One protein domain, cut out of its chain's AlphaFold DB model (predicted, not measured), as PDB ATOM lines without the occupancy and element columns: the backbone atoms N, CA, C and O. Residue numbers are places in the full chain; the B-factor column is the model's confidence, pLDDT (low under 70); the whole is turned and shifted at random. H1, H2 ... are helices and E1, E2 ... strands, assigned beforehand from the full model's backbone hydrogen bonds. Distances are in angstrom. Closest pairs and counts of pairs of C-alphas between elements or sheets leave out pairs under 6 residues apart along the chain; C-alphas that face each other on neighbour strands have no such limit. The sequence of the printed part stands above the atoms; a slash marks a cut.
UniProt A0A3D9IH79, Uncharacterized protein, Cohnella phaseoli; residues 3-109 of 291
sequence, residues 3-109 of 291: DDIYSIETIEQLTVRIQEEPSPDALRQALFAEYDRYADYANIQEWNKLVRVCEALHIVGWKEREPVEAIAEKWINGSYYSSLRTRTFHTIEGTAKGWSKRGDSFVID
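This is residues 3 to 109 of the 291 residues of an uncharacterized protein of Cohnella phaseoli (UniProt A0A3D9IH79). A curled, strongly twisted sheet of four strands packs by its E1 side on one side of a long helix, H3, which lies in the middle of the domain. H2 folds back alongside H3, away from the sheet, H1 crosses the last turns of H3, and the small hairpin of E3 and E4 lies at the other end, near the beginning of H3. The printed part has 107 residues, with three named helices followed by four named strands; the sheet's order is E1 E2 E3 E4, antiparallel throughout, and the class is mixed, helices and strands. The whole is compact, with a radius of gyration of the C-alphas of 14.5 A, and only just elongated, spanning 45 by 30 by 22 A.

Strands E1, residues 68 to 74, E2, residues 80 to 86, E3, residues 97 to 102, and E4, residues 105 to 108, form a meander, each strand the antiparallel neighbour of the one before. E1 and E2 are a hairpin, with N 71 and O 83 at 3.0 A, within hydrogen-bond range. The pairing of E3 is staggered: residues 97 to 99 pair with E2, with N 97 and O 82 at 2.9 A, and residues 99 to 102 with E4, with N 100 and O 107 at 2.9 A. The strands' lines turn by 67 degrees from edge to edge. Helix H3, residues 44 to 60, is on one face of the sheet, making two layers, a helix layer and a sheet layer. Its height over the sheet is 7.7 A. It lies over E1, only just along the strands at 28 degrees on the local plane; their closest C-alphas are those of Val 51 and Ala 70, 5.3 A apart. Helix H2, residues 24 to 38, touches H3 at a shallow tilt of 26 degrees, opposite ways, a helical hairpin; the closest C-alphas, of Tyr 38 and Leu 50, are 5.6 A apart. Helix H1, residues 11 to 19, touches residues 55 to 60 of H3 alone, at a steep tilt of 59 degrees; the closest C-alphas, of Thr 15 and Ile 59, are 6.6 A apart. H1 and H2 are not on the sheet. In H1, H2 and H3 every O i to N i+4 pair is within hydrogen-bond range.

E1 is 19.4 A long and E2 19.3 A. H3 measures 24.3 A and H2 20.8 A. H1 begins at C-alpha 11, (161.574, 233.103, 166.407), and E4 ends at C-alpha 108, (170.254, 214.187, 183.429).

The two C-alphas farthest apart, of Pro 22 and Asn 77, are 46.3 A apart. The printed part has no cut, and no link is long. The mean pLDDT of the printed part is 94.6, and no printed residue is under 70.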
ATOM      1  N   ASP A   3     174.544 225.402 161.657       84.38
ATOM      2  CA  ASP A   3     175.242 225.917 162.845       84.38
ATOM      3  C   ASP A   3     174.748 227.303 163.276       84.38
ATOM      4  O   ASP A   3     174.693 227.611 164.464       84.38
ATOM      5  N   ASP A   4     174.337 228.120 162.311       88.88
ATOM      6  CA  ASP A   4     173.739 229.426 162.543       88.88
ATOM      7  C   ASP A   4     172.363 229.319 163.217       88.88
ATOM      8  O   ASP A   4     172.098 230.089 164.139       88.88
ATOM      9  N   ILE A   5     171.536 228.316 162.877       91.62
ATOM     10  CA  ILE A   5     170.212 228.088 163.498       91.62
ATOM     11  C   ILE A   5     170.325 227.917 165.018       91.62
ATOM     12  O   ILE A   5     169.469 228.399 165.765       91.62
ATOM     13  N   TYR A   6     171.396 227.282 165.500       92.19
ATOM     14  CA  TYR A   6     171.605 227.056 166.932       92.19
ATOM     15  C   TYR A   6     171.861 228.341 167.722       92.19
ATOM     16  O   TYR A   6     171.579 228.387 168.920       92.19
ATOM     17  N   SER A   7     172.357 229.381 167.052       90.25
ATOM     18  CA  SER A   7     172.688 230.670 167.662       90.25
ATOM     19  C   SER A   7     171.545 231.690 167.639       90.25
ATOM     20  O   SER A   7     171.660 232.742 168.258       90.25
ATOM     21  N   ILE A   8     170.428 231.395 166.963       93.62
ATOM     22  CA  ILE A   8     169.343 232.365 166.770       93.62
ATOM     23  C   ILE A   8     168.487 232.546 168.036       93.62
ATOM     24  O   ILE A   8     167.806 231.633 168.526       93.62
ATOM     25  N   GLU A   9     168.446 233.787 168.525       91.12
ATOM     26  CA  GLU A   9     167.846 234.152 169.812       91.12
ATOM     27  C   GLU A   9     166.338 234.417 169.764       91.12
ATOM     28  O   GLU A   9     165.674 234.284 170.799       91.12
ATOM     29  N   THR A  10     165.751 234.677 168.587       94.25
ATOM     30  CA  THR A  10     164.295 234.888 168.454       94.25
ATOM     31  C   THR A  10     163.644 234.073 167.332       94.25
ATOM     32  O   THR A  10     164.296 233.658 166.373       94.25
ATOM     33  N   ILE A  11     162.332 233.826 167.443       94.75
ATOM     34  CA  ILE A  11     161.574 233.103 166.407       94.75
ATOM     35  C   ILE A  11     161.434 233.936 165.134       94.75
ATOM     36  O   ILE A  11     161.426 233.381 164.040       94.75
ATOM     37  N   GLU A  12     161.375 235.260 165.248       95.25
ATOM     38  CA  GLU A  12     161.292 236.175 164.111       95.25
ATOM     39  C   GLU A  12     162.567 236.095 163.268       95.25
ATOM     40  O   GLU A  12     162.493 235.924 162.054       95.25
ATOM     41  N   GLN A  13     163.735 236.129 163.918       96.19
ATOM     42  CA  GLN A  13     165.026 235.947 163.253       96.19
ATOM     43  C   GLN A  13     165.128 234.570 162.591       96.19
ATOM     44  O   GLN A  13     165.554 234.468 161.442       96.19
ATOM     45  N   LEU A  14     164.689 233.516 163.290       96.62
ATOM     46  CA  LEU A  14     164.706 232.154 162.755       96.62
ATOM     47  C   LEU A  14     163.794 232.033 161.531       96.62
ATOM     48  O   LEU A  14     164.160 231.405 160.544       96.62
ATOM     49  N   THR A  15     162.627 232.674 161.579       96.06
ATOM     50  CA  THR A  15     161.659 232.689 160.480       96.06
ATOM     51  C   THR A  15     162.238 233.361 159.243       96.06
ATOM     52  O   THR A  15     162.199 232.762 158.171       96.06
ATOM     53  N   VAL A  16     162.821 234.557 159.387       95.69
ATOM     54  CA  VAL A  16     163.471 235.271 158.274       95.69
ATOM     55  C   VAL A  16     164.575 234.412 157.667       95.69
ATOM     56  O   VAL A  16     164.571 234.162 156.466       95.69
ATOM     57  N   ARG A  17     165.461 233.872 158.510       94.69
ATOM     58  CA  ARG A  17     166.570 233.026 158.065       94.69
ATOM     59  C   ARG A  17     166.094 231.801 157.282       94.69
ATOM     60  O   ARG A  17     166.689 231.453 156.267       94.69
ATOM     61  N   ILE A  18     165.044 231.130 157.750       95.19
ATOM     62  CA  ILE A  18     164.476 229.959 157.072       95.19
ATOM     63  C   ILE A  18     163.842 230.347 155.730       95.19
ATOM     64  O   ILE A  18     163.955 229.595 154.765       95.19
ATOM     65  N   GLN A  19     163.186 231.507 155.652       93.00
ATOM     66  CA  GLN A  19     162.550 232.002 154.426       93.00
ATOM     67  C   GLN A  19     163.554 232.400 153.337       93.00
ATOM     68  O   GLN A  19     163.210 232.362 152.158       93.00
ATOM     69  N   GLU A  20     164.781 232.755 153.712       93.00
ATOM     70  CA  GLU A  20     165.877 233.028 152.774       93.00
ATOM     71  C   GLU A  20     166.443 231.754 152.123       93.00
ATOM     72  O   GLU A  20     167.182 231.843 151.142       93.00
ATOM     73  N   GLU A  21     166.109 230.566 152.638       92.62
ATOM     74  CA  GLU A  21     166.682 229.318 152.146       92.62
ATOM     75  C   GLU A  21     166.070 228.915 150.786       92.62
ATOM     76  O   GLU A  21     164.863 228.667 150.691       92.62
ATOM     77  N   PRO A  22     166.877 228.788 149.712       92.06
ATOM     78  CA  PRO A  22     166.367 228.567 148.356       92.06
ATOM     79  C   PRO A  22     165.724 227.189 148.163       92.06
ATOM     80  O   PRO A  22     164.925 227.006 147.245       92.06
ATOM     81  N   SER A  23     166.068 226.210 149.005       94.69
ATOM     82  CA  SER A  23     165.485 224.869 148.973       94.69
ATOM     83  C   SER A  23     164.936 224.477 150.351       94.69
ATOM     84  O   SER A  23     165.637 223.835 151.141       94.69
ATOM     85  N   PRO A  24     163.660 224.802 150.640       93.44
ATOM     86  CA  PRO A  24     163.001 224.397 151.881       93.44
ATOM     87  C   PRO A  24     162.999 222.879 152.088       93.44
ATOM     88  O   PRO A  24     163.047 222.403 153.220       93.44
ATOM     89  N   ASP A  25     162.961 222.107 151.000       94.88
ATOM     90  CA  ASP A  25     162.970 220.647 151.065       94.88
ATOM     91  C   ASP A  25     164.338 220.092 151.462       94.88
ATOM     92  O   ASP A  25     164.400 219.216 152.324       94.88
ATOM     93  N   ALA A  26     165.431 220.634 150.914       95.12
ATOM     94  CA  ALA A  26     166.777 220.248 151.332       95.12
ATOM     95  C   ALA A  26     167.034 220.622 152.799       95.12
ATOM     96  O   ALA A  26     167.547 219.800 153.562       95.12
ATOM     97  N   LEU A  27     166.605 221.821 153.217       95.88
ATOM     98  CA  LEU A  27     166.682 222.250 154.612       95.88
ATOM     99  C   LEU A  27     165.907 221.305 155.532       95.88
ATOM    100  O   LEU A  27     166.433 220.882 156.559       95.88
ATOM    101  N   ARG A  28     164.683 220.918 155.155       96.94
ATOM    102  CA  ARG A  28     163.873 219.980 155.943       96.94
ATOM    103  C   ARG A  28     164.556 218.632 156.121       96.94
ATOM    104  O   ARG A  28     164.572 218.117 157.233       96.94
ATOM    105  N   GLN A  29     165.133 218.068 155.059       96.50
ATOM    106  CA  GLN A  29     165.846 216.789 155.157       96.50
ATOM    107  C   GLN A  29     167.073 216.893 156.070       96.50
ATOM    108  O   GLN A  29     167.317 215.996 156.875       96.50
ATOM    109  N   ALA A  30     167.805 218.010 156.011       96.44
ATOM    110  CA  ALA A  30     168.919 218.264 156.921       96.44
ATOM    111  C   ALA A  30     168.453 218.408 158.384       96.44
ATOM    112  O   ALA A  30     169.067 217.841 159.286       96.44
ATOM    113  N   LEU A  31     167.337 219.104 158.621       97.56
ATOM    114  CA  LEU A  31     166.729 219.227 159.948       97.56
ATOM    115  C   LEU A  31     166.222 217.882 160.482       97.56
ATOM    116  O   LEU A  31     166.382 217.611 161.666       97.56
ATOM    117  N   PHE A  32     165.659 217.017 159.635       97.75
ATOM    118  CA  PHE A  32     165.279 215.662 160.040       97.75
ATOM    119  C   PHE A  32     166.484 214.816 160.447       97.75
ATOM    120  O   PHE A  32     166.397 214.102 161.440       97.75
ATOM    121  N   ALA A  33     167.613 214.936 159.747       96.94
ATOM    122  CA  ALA A  33     168.837 214.244 160.140       96.94
ATOM    123  C   ALA A  33     169.349 214.708 161.518       96.94
ATOM    124  O   ALA A  33     169.721 213.876 162.343       96.94
ATOM    125  N   GLU A  34     169.322 216.016 161.808       97.56
ATOM    126  CA  GLU A  34     169.696 216.522 163.139       97.56
ATOM    127  C   GLU A  34     168.651 216.175 164.213       97.56
ATOM    128  O   GLU A  34     169.021 215.905 165.355       97.56
ATOM    129  N   TYR A  35     167.361 216.127 163.867       97.38
ATOM    130  CA  TYR A  35     166.321 215.638 164.773       97.38
ATOM    131  C   TYR A  35     166.598 214.185 165.171       97.38
ATOM    132  O   TYR A  35     166.681 213.889 166.359       97.38
ATOM    133  N   ASP A  36     166.819 213.302 164.192       96.81
ATOM    134  CA  ASP A  36     167.102 211.881 164.428       96.81
ATOM    135  C   ASP A  36     168.393 211.700 165.249       96.81
ATOM    136  O   ASP A  36     168.487 210.799 166.082       96.81
ATOM    137  N   ARG A  37     169.372 212.598 165.070       96.44
ATOM    138  CA  ARG A  37     170.623 212.621 165.834       96.44
ATOM    139  C   ARG A  37     170.434 213.005 167.303       96.44
ATOM    140  O   ARG A  37     171.080 212.402 168.155       96.44
ATOM    141  N   TYR A  38     169.619 214.019 167.601       96.75
ATOM    142  CA  TYR A  38     169.478 214.554 168.964       96.75
ATOM    143  C   TYR A  38     168.216 214.087 169.699       96.75
ATOM    144  O   TYR A  38     168.045 214.436 170.864       96.75
ATOM    145  N   ALA A  39     167.332 213.306 169.069       94.44
ATOM    146  CA  ALA A  39     166.091 212.835 169.692       94.44
ATOM    147  C   ALA A  39     166.329 212.074 171.013       94.44
ATOM    148  O   ALA A  39     165.531 212.208 171.941       94.44
ATOM    149  N   ASP A  40     167.452 211.353 171.131       94.31
ATOM    150  CA  ASP A  40     167.924 210.731 172.379       94.31
ATOM    151  C   ASP A  40     169.062 211.531 173.051       94.31
ATOM    152  O   ASP A  40     170.083 210.987 173.463       94.31
ATOM    153  N   TYR A  41     168.890 212.850 173.157       96.56
ATOM    154  CA  TYR A  41     169.858 213.793 173.734       96.56
ATOM    155  C   TYR A  41     170.488 213.309 175.054       96.56
ATOM    156  O   TYR A  41     169.794 212.994 176.023       96.56
ATOM    157  N   ALA A  42     171.813 213.291 175.131       95.88
ATOM    158  CA  ALA A  42     172.570 212.812 176.285       95.88
ATOM    159  C   ALA A  42     172.918 213.913 177.299       95.88
ATOM    160  O   ALA A  42     173.275 213.605 178.435       95.88
ATOM    161  N   ASN A  43     172.824 215.185 176.903       96.69
ATOM    162  CA  ASN A  43     173.192 216.335 177.729       96.69
ATOM    163  C   ASN A  43     172.448 217.614 177.308       96.69
ATOM    164  O   ASN A  43     171.661 217.637 176.359       96.69
ATOM    165  N   ILE A  44     172.699 218.703 178.039       96.88
ATOM    166  CA  ILE A  44     172.044 220.000 177.832       96.88
ATOM    167  C   ILE A  44     172.367 220.643 176.473       96.88
ATOM    168  O   ILE A  44     171.524 221.352 175.922       96.88
ATOM    169  N   GLN A  45     173.551 220.397 175.902       96.12
ATOM    170  CA  GLN A  45     173.908 220.937 174.586       96.12
ATOM    171  C   GLN A  45     173.042 220.305 173.500       96.12
ATOM    172  O   GLN A  45     172.485 221.012 172.661       96.12
ATOM    173  N   GLU A  46     172.912 218.980 173.534       97.19
ATOM    174  CA  GLU A  46     172.084 218.230 172.593       97.19
ATOM    175  C   GLU A  46     170.603 218.559 172.761       97.19
ATOM    176  O   GLU A  46     169.928 218.805 171.764       97.19
ATOM    177  N   TRP A  47     170.116 218.678 174.002       97.62
ATOM    178  CA  TRP A  47     168.749 219.130 174.266       97.62
ATOM    179  C   TRP A  47     168.479 220.510 173.653       97.62
ATOM    180  O   TRP A  47     167.518 220.694 172.905       97.62
ATOM    181  N   ASN A  48     169.352 221.485 173.915       97.19
ATOM    182  CA  ASN A  48     169.164 222.840 173.406       97.19
ATOM    183  C   ASN A  48     169.234 222.888 171.870       97.19
ATOM    184  O   ASN A  48     168.485 223.651 171.260       97.19
ATOM    185  N   LYS A  49     170.065 222.053 171.231       97.19
ATOM    186  CA  LYS A  49     170.077 221.902 169.767       97.19
ATOM    187  C   LYS A  49     168.785 221.278 169.245       97.19
ATOM    188  O   LYS A  49     168.203 221.827 168.313       97.19
ATOM    189  N   LEU A  50     168.305 220.198 169.865       98.00
ATOM    190  CA  LEU A  50     167.040 219.553 169.505       98.00
ATOM    191  C   LEU A  50     165.875 220.548 169.540       98.00
ATOM    192  O   LEU A  50     165.077 220.589 168.608       98.00
ATOM    193  N   VAL A  51     165.815 221.407 170.563       97.81
ATOM    194  CA  VAL A  51     164.798 222.466 170.656       97.81
ATOM    195  C   VAL A  51     164.836 223.388 169.432       97.81
ATOM    196  O   VAL A  51     163.791 223.663 168.846       97.81
ATOM    197  N   ARG A  52     166.025 223.831 169.000       97.50
ATOM    198  CA  ARG A  52     166.178 224.687 167.808       97.50
ATOM    199  C   ARG A  52     165.787 223.968 166.518       97.50
ATOM    200  O   ARG A  52     165.172 224.578 165.646       97.50
ATOM    201  N   VAL A  53     166.086 222.672 166.412       97.50
ATOM    202  CA  VAL A  53     165.650 221.841 165.280       97.50
ATOM    203  C   VAL A  53     164.124 221.756 165.224       97.50
ATOM    204  O   VAL A  53     163.548 221.992 164.164       97.50
ATOM    205  N   CYS A  54     163.453 221.489 166.349       97.81
ATOM    206  CA  CYS A  54     161.989 221.430 166.402       97.81
ATOM    207  C   CYS A  54     161.339 222.782 166.066       97.81
ATOM    208  O   CYS A  54     160.347 222.822 165.337       97.81
ATOM    209  N   GLU A  55     161.922 223.896 166.525       97.62
ATOM    210  CA  GLU A  55     161.474 225.245 166.158       97.62
ATOM    211  C   GLU A  55     161.587 225.509 164.654       97.62
ATOM    212  O   GLU A  55     160.661 226.057 164.050       97.62
ATOM    213  N   ALA A  56     162.701 225.102 164.041       97.12
ATOM    214  CA  ALA A  56     162.922 225.255 162.610       97.12
ATOM    215  C   ALA A  56     161.990 224.351 161.787       97.12
ATOM    216  O   ALA A  56     161.396 224.807 160.811       97.12
ATOM    217  N   LEU A  57     161.786 223.097 162.208       97.38
ATOM    218  CA  LEU A  57     160.835 222.172 161.581       97.38
ATOM    219  C   LEU A  57     159.389 222.662 161.696       97.38
ATOM    220  O   LEU A  57     158.599 222.449 160.778       97.38
ATOM    221  N   HIS A  58     159.039 223.362 162.774       95.81
ATOM    222  CA  HIS A  58     157.733 224.005 162.892       95.81
ATOM    223  C   HIS A  58     157.519 225.087 161.818       95.81
ATOM    224  O   HIS A  58     156.420 225.197 161.281       95.81
ATOM    225  N   ILE A  59     158.564 225.839 161.458       95.50
ATOM    226  CA  ILE A  59     158.504 226.898 160.435       95.50
ATOM    227  C   ILE A  59     158.556 226.311 159.013       95.50
ATOM    228  O   ILE A  59     157.749 226.679 158.164       95.50
ATOM    229  N   VAL A  60     159.481 225.380 158.743       95.94
ATOM    230  CA  VAL A  60     159.650 224.725 157.425       95.94
ATOM    231  C   VAL A  60     158.514 223.737 157.110       95.94
ATOM    232  O   VAL A  60     158.238 223.426 155.943       95.94
ATOM    233  N   GLY A  61     157.859 223.230 158.154       94.88
ATOM    234  CA  GLY A  61     156.803 222.229 158.104       94.88
ATOM    235  C   GLY A  61     157.335 220.797 158.197       94.88
ATOM    236  O   GLY A  61     158.284 220.425 157.510       94.88
ATOM    237  N   TRP A  62     156.651 219.974 158.997       95.06
ATOM    238  CA  TRP A  62     156.981 218.566 159.264       95.06
ATOM    239  C   TRP A  62     156.554 217.580 158.160       95.06
ATOM    240  O   TRP A  62     157.016 216.442 158.144       95.06
ATOM    241  N   LYS A  63     155.719 218.018 157.208       92.88
ATOM    242  CA  LYS A  63     155.248 217.213 156.064       92.88
ATOM    243  C   LYS A  63     154.715 215.838 156.501       92.88
ATOM    244  O   LYS A  63     153.703 215.786 157.187       92.88
ATOM    245  N   GLU A  64     155.371 214.761 156.082       89.50
ATOM    246  CA  GLU A  64     154.979 213.372 156.334       89.50
ATOM    247  C   GLU A  64     155.369 212.840 157.725       89.50
ATOM    248  O   GLU A  64     154.912 211.760 158.099       89.50
ATOM    249  N   ARG A  65     156.187 213.560 158.507       94.56
ATOM    250  CA  ARG A  65     156.514 213.169 159.888       94.56
ATOM    251  C   ARG A  65     155.523 213.788 160.879       94.56
ATOM    252  O   ARG A  65     155.096 214.926 160.695       94.56
ATOM    253  N   GLU A  66     155.196 213.059 161.948       93.56
ATOM    254  CA  GLU A  66     154.352 213.579 163.034       93.56
ATOM    255  C   GLU A  66     155.038 214.790 163.692       93.56
ATOM    256  O   GLU A  66     156.184 214.667 164.141       93.56
ATOM    257  N   PRO A  67     154.377 215.958 163.767       95.25
ATOM    258  CA  PRO A  67     154.936 217.120 164.437       95.25
ATOM    259  C   PRO A  67     155.121 216.885 165.936       95.25
ATOM    260  O   PRO A  67     154.191 216.470 166.633       95.25
ATOM    261  N   VAL A  68     156.289 217.261 166.457       96.44
ATOM    262  CA  VAL A  68     156.560 217.270 167.900       96.44
ATOM    263  C   VAL A  68     157.052 218.631 168.384       96.44
ATOM    264  O   VAL A  68     157.607 219.431 167.632       96.44
ATOM    265  N   GLU A  69     156.827 218.883 169.667       95.75
ATOM    266  CA  GLU A  69     157.293 220.048 170.403       95.75
ATOM    267  C   GLU A  69     158.304 219.617 171.465       95.75
ATOM    268  O   GLU A  69     158.029 218.706 172.251       95.75
ATOM    269  N   ALA A  70     159.451 220.293 171.518       97.69
ATOM    270  CA  ALA A  70     160.458 220.082 172.554       97.69
ATOM    271  C   ALA A  70     160.209 221.016 173.747       97.69
ATOM    272  O   ALA A  70     160.375 222.233 173.653       97.69
ATOM    273  N   ILE A  71     159.802 220.443 174.881       96.25
ATOM    274  CA  ILE A  71     159.374 221.197 176.064       96.25
ATOM    275  C   ILE A  71     160.291 220.886 177.242       96.25
ATOM    276  O   ILE A  71     160.503 219.714 177.549       96.25
ATOM    277  N   ALA A  72     160.764 221.930 177.928       95.88
ATOM    278  CA  ALA A  72     161.410 221.834 179.236       95.88
ATOM    279  C   ALA A  72     160.619 222.650 180.267       95.88
ATOM    280  O   ALA A  72     160.426 223.856 180.112       95.88
ATOM    281  N   GLU A  73     160.162 221.994 181.330       93.38
ATOM    282  CA  GLU A  73     159.286 222.583 182.345       93.38
ATOM    283  C   GLU A  73     159.853 222.370 183.746       93.38
ATOM    284  O   GLU A  73     160.370 221.300 184.073       93.38
ATOM    285  N   LYS A  74     159.712 223.389 184.598       91.62
ATOM    286  CA  LYS A  74     160.021 223.287 186.024       91.62
ATOM    287  C   LYS A  74     158.789 222.797 186.777       91.62
ATOM    288  O   LYS A  74     157.735 223.429 186.719       91.62
ATOM    289  N   TRP A  75     158.930 221.689 187.490       87.88
ATOM    290  CA  TRP A  75     157.853 221.082 188.265       87.88
ATOM    291  C   TRP A  75     157.778 221.648 189.685       87.88
ATOM    292  O   TRP A  75     158.645 222.406 190.124       87.88
ATOM    293  N   ILE A  76     156.720 221.286 190.422       85.06
ATOM    294  CA  ILE A  76     156.448 221.816 191.773       85.06
ATOM    295  C   ILE A  76     157.577 221.507 192.764       85.06
ATOM    296  O   ILE A  76     157.792 222.259 193.709       85.06
ATOM    297  N   ASN A  77     158.296 220.405 192.537       84.94
ATOM    298  CA  ASN A  77     159.450 219.980 193.329       84.94
ATOM    299  C   ASN A  77     160.713 220.805 193.028       84.94
ATOM    300  O   ASN A  77     161.747 220.596 193.650       84.94
ATOM    301  N   GLY A  78     160.640 221.740 192.079       85.38
ATOM    302  CA  GLY A  78     161.750 222.578 191.652       85.38
ATOM    303  C   GLY A  78     162.665 221.938 190.608       85.38
ATOM    304  O   GLY A  78     163.503 222.657 190.061       85.38
ATOM    305  N   SER A  79     162.490 220.651 190.296       90.19
ATOM    306  CA  SER A  79     163.254 219.944 189.267       90.19
ATOM    307  C   SER A  79     162.758 220.299 187.870       90.19
ATOM    308  O   SER A  79     161.583 220.623 187.666       90.19
ATOM    309  N   TYR A  80     163.666 220.234 186.900       94.88
ATOM    310  CA  TYR A  80     163.321 220.391 185.493       94.88
ATOM    311  C   TYR A  80     163.101 219.030 184.850       94.88
ATOM    312  O   TYR A  80     163.815 218.073 185.142       94.88
ATOM    313  N   TYR A  81     162.136 218.971 183.942       96.06
ATOM    314  CA  TYR A  81     161.880 217.805 183.111       96.06
ATOM    315  C   TYR A  81     161.765 218.250 181.661       96.06
ATOM    316  O   TYR A  81     161.071 219.227 181.370       96.06
ATOM    317  N   SER A  82     162.432 217.531 180.764       97.12
ATOM    318  CA  SER A  82     162.323 217.734 179.320       97.12
ATOM    319  C   SER A  82     161.645 216.549 178.652       97.12
ATOM    320  O   SER A  82     161.748 215.422 179.132       97.12
ATOM    321  N   SER A  83     160.935 216.793 177.554       97.25
ATOM    322  CA  SER A  83     160.296 215.743 176.754       97.25
ATOM    323  C   SER A  83     159.921 216.247 175.363       97.25
ATOM    324  O   SER A  83     159.742 217.453 175.169       97.25
ATOM    325  N   LEU A  84     159.745 215.322 174.417       97.69
ATOM    326  CA  LEU A  84     159.067 215.598 173.153       97.69
ATOM    327  C   LEU A  84     157.573 215.302 173.310       97.69
ATOM    328  O   LEU A  84     157.201 214.254 173.844       97.69
ATOM    329  N   ARG A  85     156.708 216.214 172.856       96.44
ATOM    330  CA  ARG A  85     155.247 216.047 172.925       96.44
ATOM    331  C   ARG A  85     154.567 216.286 171.583       96.44
ATOM    332  O   ARG A  85     154.967 217.174 170.840       96.44
ATOM    333  N   THR A  86     153.510 215.536 171.296       95.19
ATOM    334  CA  THR A  86     152.664 215.739 170.109       95.19
ATOM    335  C   THR A  86     151.672 216.889 170.315       95.19
ATOM    336  O   THR A  86     151.466 217.387 171.430       95.19
ATOM    337  N   ARG A  87     150.959 217.263 169.242       92.06
ATOM    338  CA  ARG A  87     149.838 218.223 169.310       92.06
ATOM    339  C   ARG A  87     148.686 217.770 170.222       92.06
ATOM    340  O   ARG A  87     147.929 218.609 170.702       92.06
ATOM    341  N   THR A  88     148.576 216.465 170.482       92.69
ATOM    342  CA  THR A  88     147.561 215.836 171.347       92.69
ATOM    343  C   THR A  88     148.039 215.647 172.789       92.69
ATOM    344  O   THR A  88     147.488 214.842 173.532       92.69
ATOM    345  N   PHE A  89     149.079 216.380 173.206       91.56
ATOM    346  CA  PHE A  89     149.672 216.325 174.550       91.56
ATOM    347  C   PHE A  89     150.323 214.981 174.921       91.56
ATOM    348  O   PHE A  89     150.760 214.817 176.065       91.56
ATOM    349  N   HIS A  90     150.433 214.036 173.985       93.81
ATOM    350  CA  HIS A  90     151.111 212.770 174.233       93.81
ATOM    351  C   HIS A  90     152.620 212.999 174.311       93.81
ATOM    352  O   HIS A  90     153.202 213.638 173.436       93.81
ATOM    353  N   THR A  91     153.251 212.495 175.370       95.69
ATOM    354  CA  THR A  91     154.711 212.508 175.498       95.69
ATOM    355  C   THR A  91     155.280 211.313 174.754       95.69
ATOM    356  O   THR A  91     154.869 210.190 175.029       95.69
ATOM    357  N   ILE A  92     156.220 211.554 173.841       95.62
ATOM    358  CA  ILE A  92     156.881 210.488 173.088       95.62
ATOM    359  C   ILE A  92     157.658 209.603 174.065       95.62
ATOM    360  O   ILE A  92     158.469 210.095 174.859       95.62
ATOM    361  N   GLU A  93     157.393 208.300 174.010       93.56
ATOM    362  CA  GLU A  93     158.006 207.307 174.888       93.56
ATOM    363  C   GLU A  93     159.540 207.366 174.820       93.56
ATOM    364  O   GLU A  93     160.129 207.586 173.764       93.56
ATOM    365  N   GLY A  94     160.197 207.230 175.974       91.12
ATOM    366  CA  GLY A  94     161.659 207.282 176.084       91.12
ATOM    367  C   GLY A  94     162.282 208.683 176.016       91.12
ATOM    368  O   GLY A  94     163.463 208.828 176.309       91.12
ATOM    369  N   THR A  95     161.518 209.734 175.696       94.94
ATOM    370  CA  THR A  95     162.078 211.097 175.554       94.94
ATOM    371  C   THR A  95     162.057 211.923 176.837       94.94
ATOM    372  O   THR A  95     162.702 212.971 176.898       94.94
ATOM    373  N   ALA A  96     161.301 211.488 177.849       95.31
ATOM    374  CA  ALA A  96     161.165 212.201 179.111       95.31
ATOM    375  C   ALA A  96     162.425 212.032 179.972       95.31
ATOM    376  O   ALA A  96     162.772 210.909 180.335       95.31
ATOM    377  N   LYS A  97     163.091 213.137 180.323       95.94
ATOM    378  CA  LYS A  97     164.310 213.128 181.150       95.94
ATOM    379  C   LYS A  97     164.194 214.126 182.303       95.94
ATOM    380  O   LYS A  97     163.732 215.252 182.110       95.94
ATOM    381  N   GLY A  98     164.575 213.684 183.502       96.12
ATOM    382  CA  GLY A  98     164.704 214.519 184.699       96.12
ATOM    383  C   GLY A  98     166.089 215.152 184.772       96.12
ATOM    384  O   GLY A  98     167.073 214.528 184.370       96.12
ATOM    385  N   TRP A  99     166.151 216.395 185.244       96.50
ATOM    386  CA  TRP A  99     167.385 217.166 185.326       96.50
ATOM    387  C   TRP A  99     167.667 217.657 186.738       96.50
ATOM    388  O   TRP A  99     166.816 218.284 187.382       96.50
ATOM    389  N   SER A 100     168.929 217.520 187.127       93.38
ATOM    390  CA  SER A 100     169.495 218.090 188.340       93.38
ATOM    391  C   SER A 100     170.505 219.180 188.015       93.38
ATOM    392  O   SER A 100     171.270 219.098 187.053       93.38
ATOM    393  N   LYS A 101     170.530 220.221 188.849       92.56
ATOM    394  CA  LYS A 101     171.520 221.291 188.735       92.56
ATOM    395  C   LYS A 101     172.896 220.777 189.170       92.56
ATOM    396  O   LYS A 101     173.025 220.205 190.252       92.56
ATOM    397  N   ARG A 102     173.928 221.046 188.371       91.19
ATOM    398  CA  ARG A 102     175.330 220.745 188.676       91.19
ATOM    399  C   ARG A 102     176.197 221.929 188.275       91.19
ATOM    400  O   ARG A 102     176.294 222.232 187.094       91.19
ATOM    401  N   GLY A 103     176.800 222.578 189.272       91.88
ATOM    402  CA  GLY A 103     177.559 223.811 189.063       91.88
ATOM    403  C   GLY A 103     176.710 224.870 188.362       91.88
ATOM    404  O   GLY A 103     175.632 225.227 188.859       91.88
ATOM    405  N   ASP A 104     177.177 225.315 187.200       93.56
ATOM    406  CA  ASP A 104     176.509 226.327 186.376       93.56
ATOM    407  C   ASP A 104     175.600 225.724 185.297       93.56
ATOM    408  O   ASP A 104     175.045 226.458 184.477       93.56
ATOM    409  N   SER A 105     175.396 224.403 185.316       94.69
ATOM    410  CA  SER A 105     174.595 223.699 184.323       94.69
ATOM    411  C   SER A 105     173.619 222.667 184.897       94.69
ATOM    412  O   SER A 105     173.318 222.652 186.095       94.69
ATOM    413  N   PHE A 106     173.054 221.846 184.011       95.00
ATOM    414  CA  PHE A 106     172.108 220.782 184.321       95.00
ATOM    415  C   PHE A 106     172.581 219.465 183.711       95.00
ATOM    416  O   PHE A 106     173.009 219.423 182.559       95.00
ATOM    417  N   VAL A 107     172.448 218.389 184.483       95.81
ATOM    418  CA  VAL A 107     172.747 217.014 184.069       95.81
ATOM    419  C   VAL A 107     171.497 216.155 184.208       95.81
ATOM    420  O   VAL A 107     170.656 216.424 185.067       95.81
ATOM    421  N   ILE A 108     171.365 215.141 183.358       96.06
ATOM    422  CA  ILE A 108     170.254 214.187 183.429       96.06
ATOM    423  C   ILE A 108     170.490 213.253 184.620       96.06
ATOM    424  O   ILE A 108     171.596 212.734 184.764       96.06
ATOM    425  N   ASP A 109     169.463 213.031 185.445       90.88
ATOM    426  CA  ASP A 109     169.576 212.306 186.725       90.88
ATOM    427  C   ASP A 109     170.174 210.893 186.570       90.88
ATOM    428  O   ASP A 109     171.064 210.513 187.329       90.88
TER     429      ASP A 109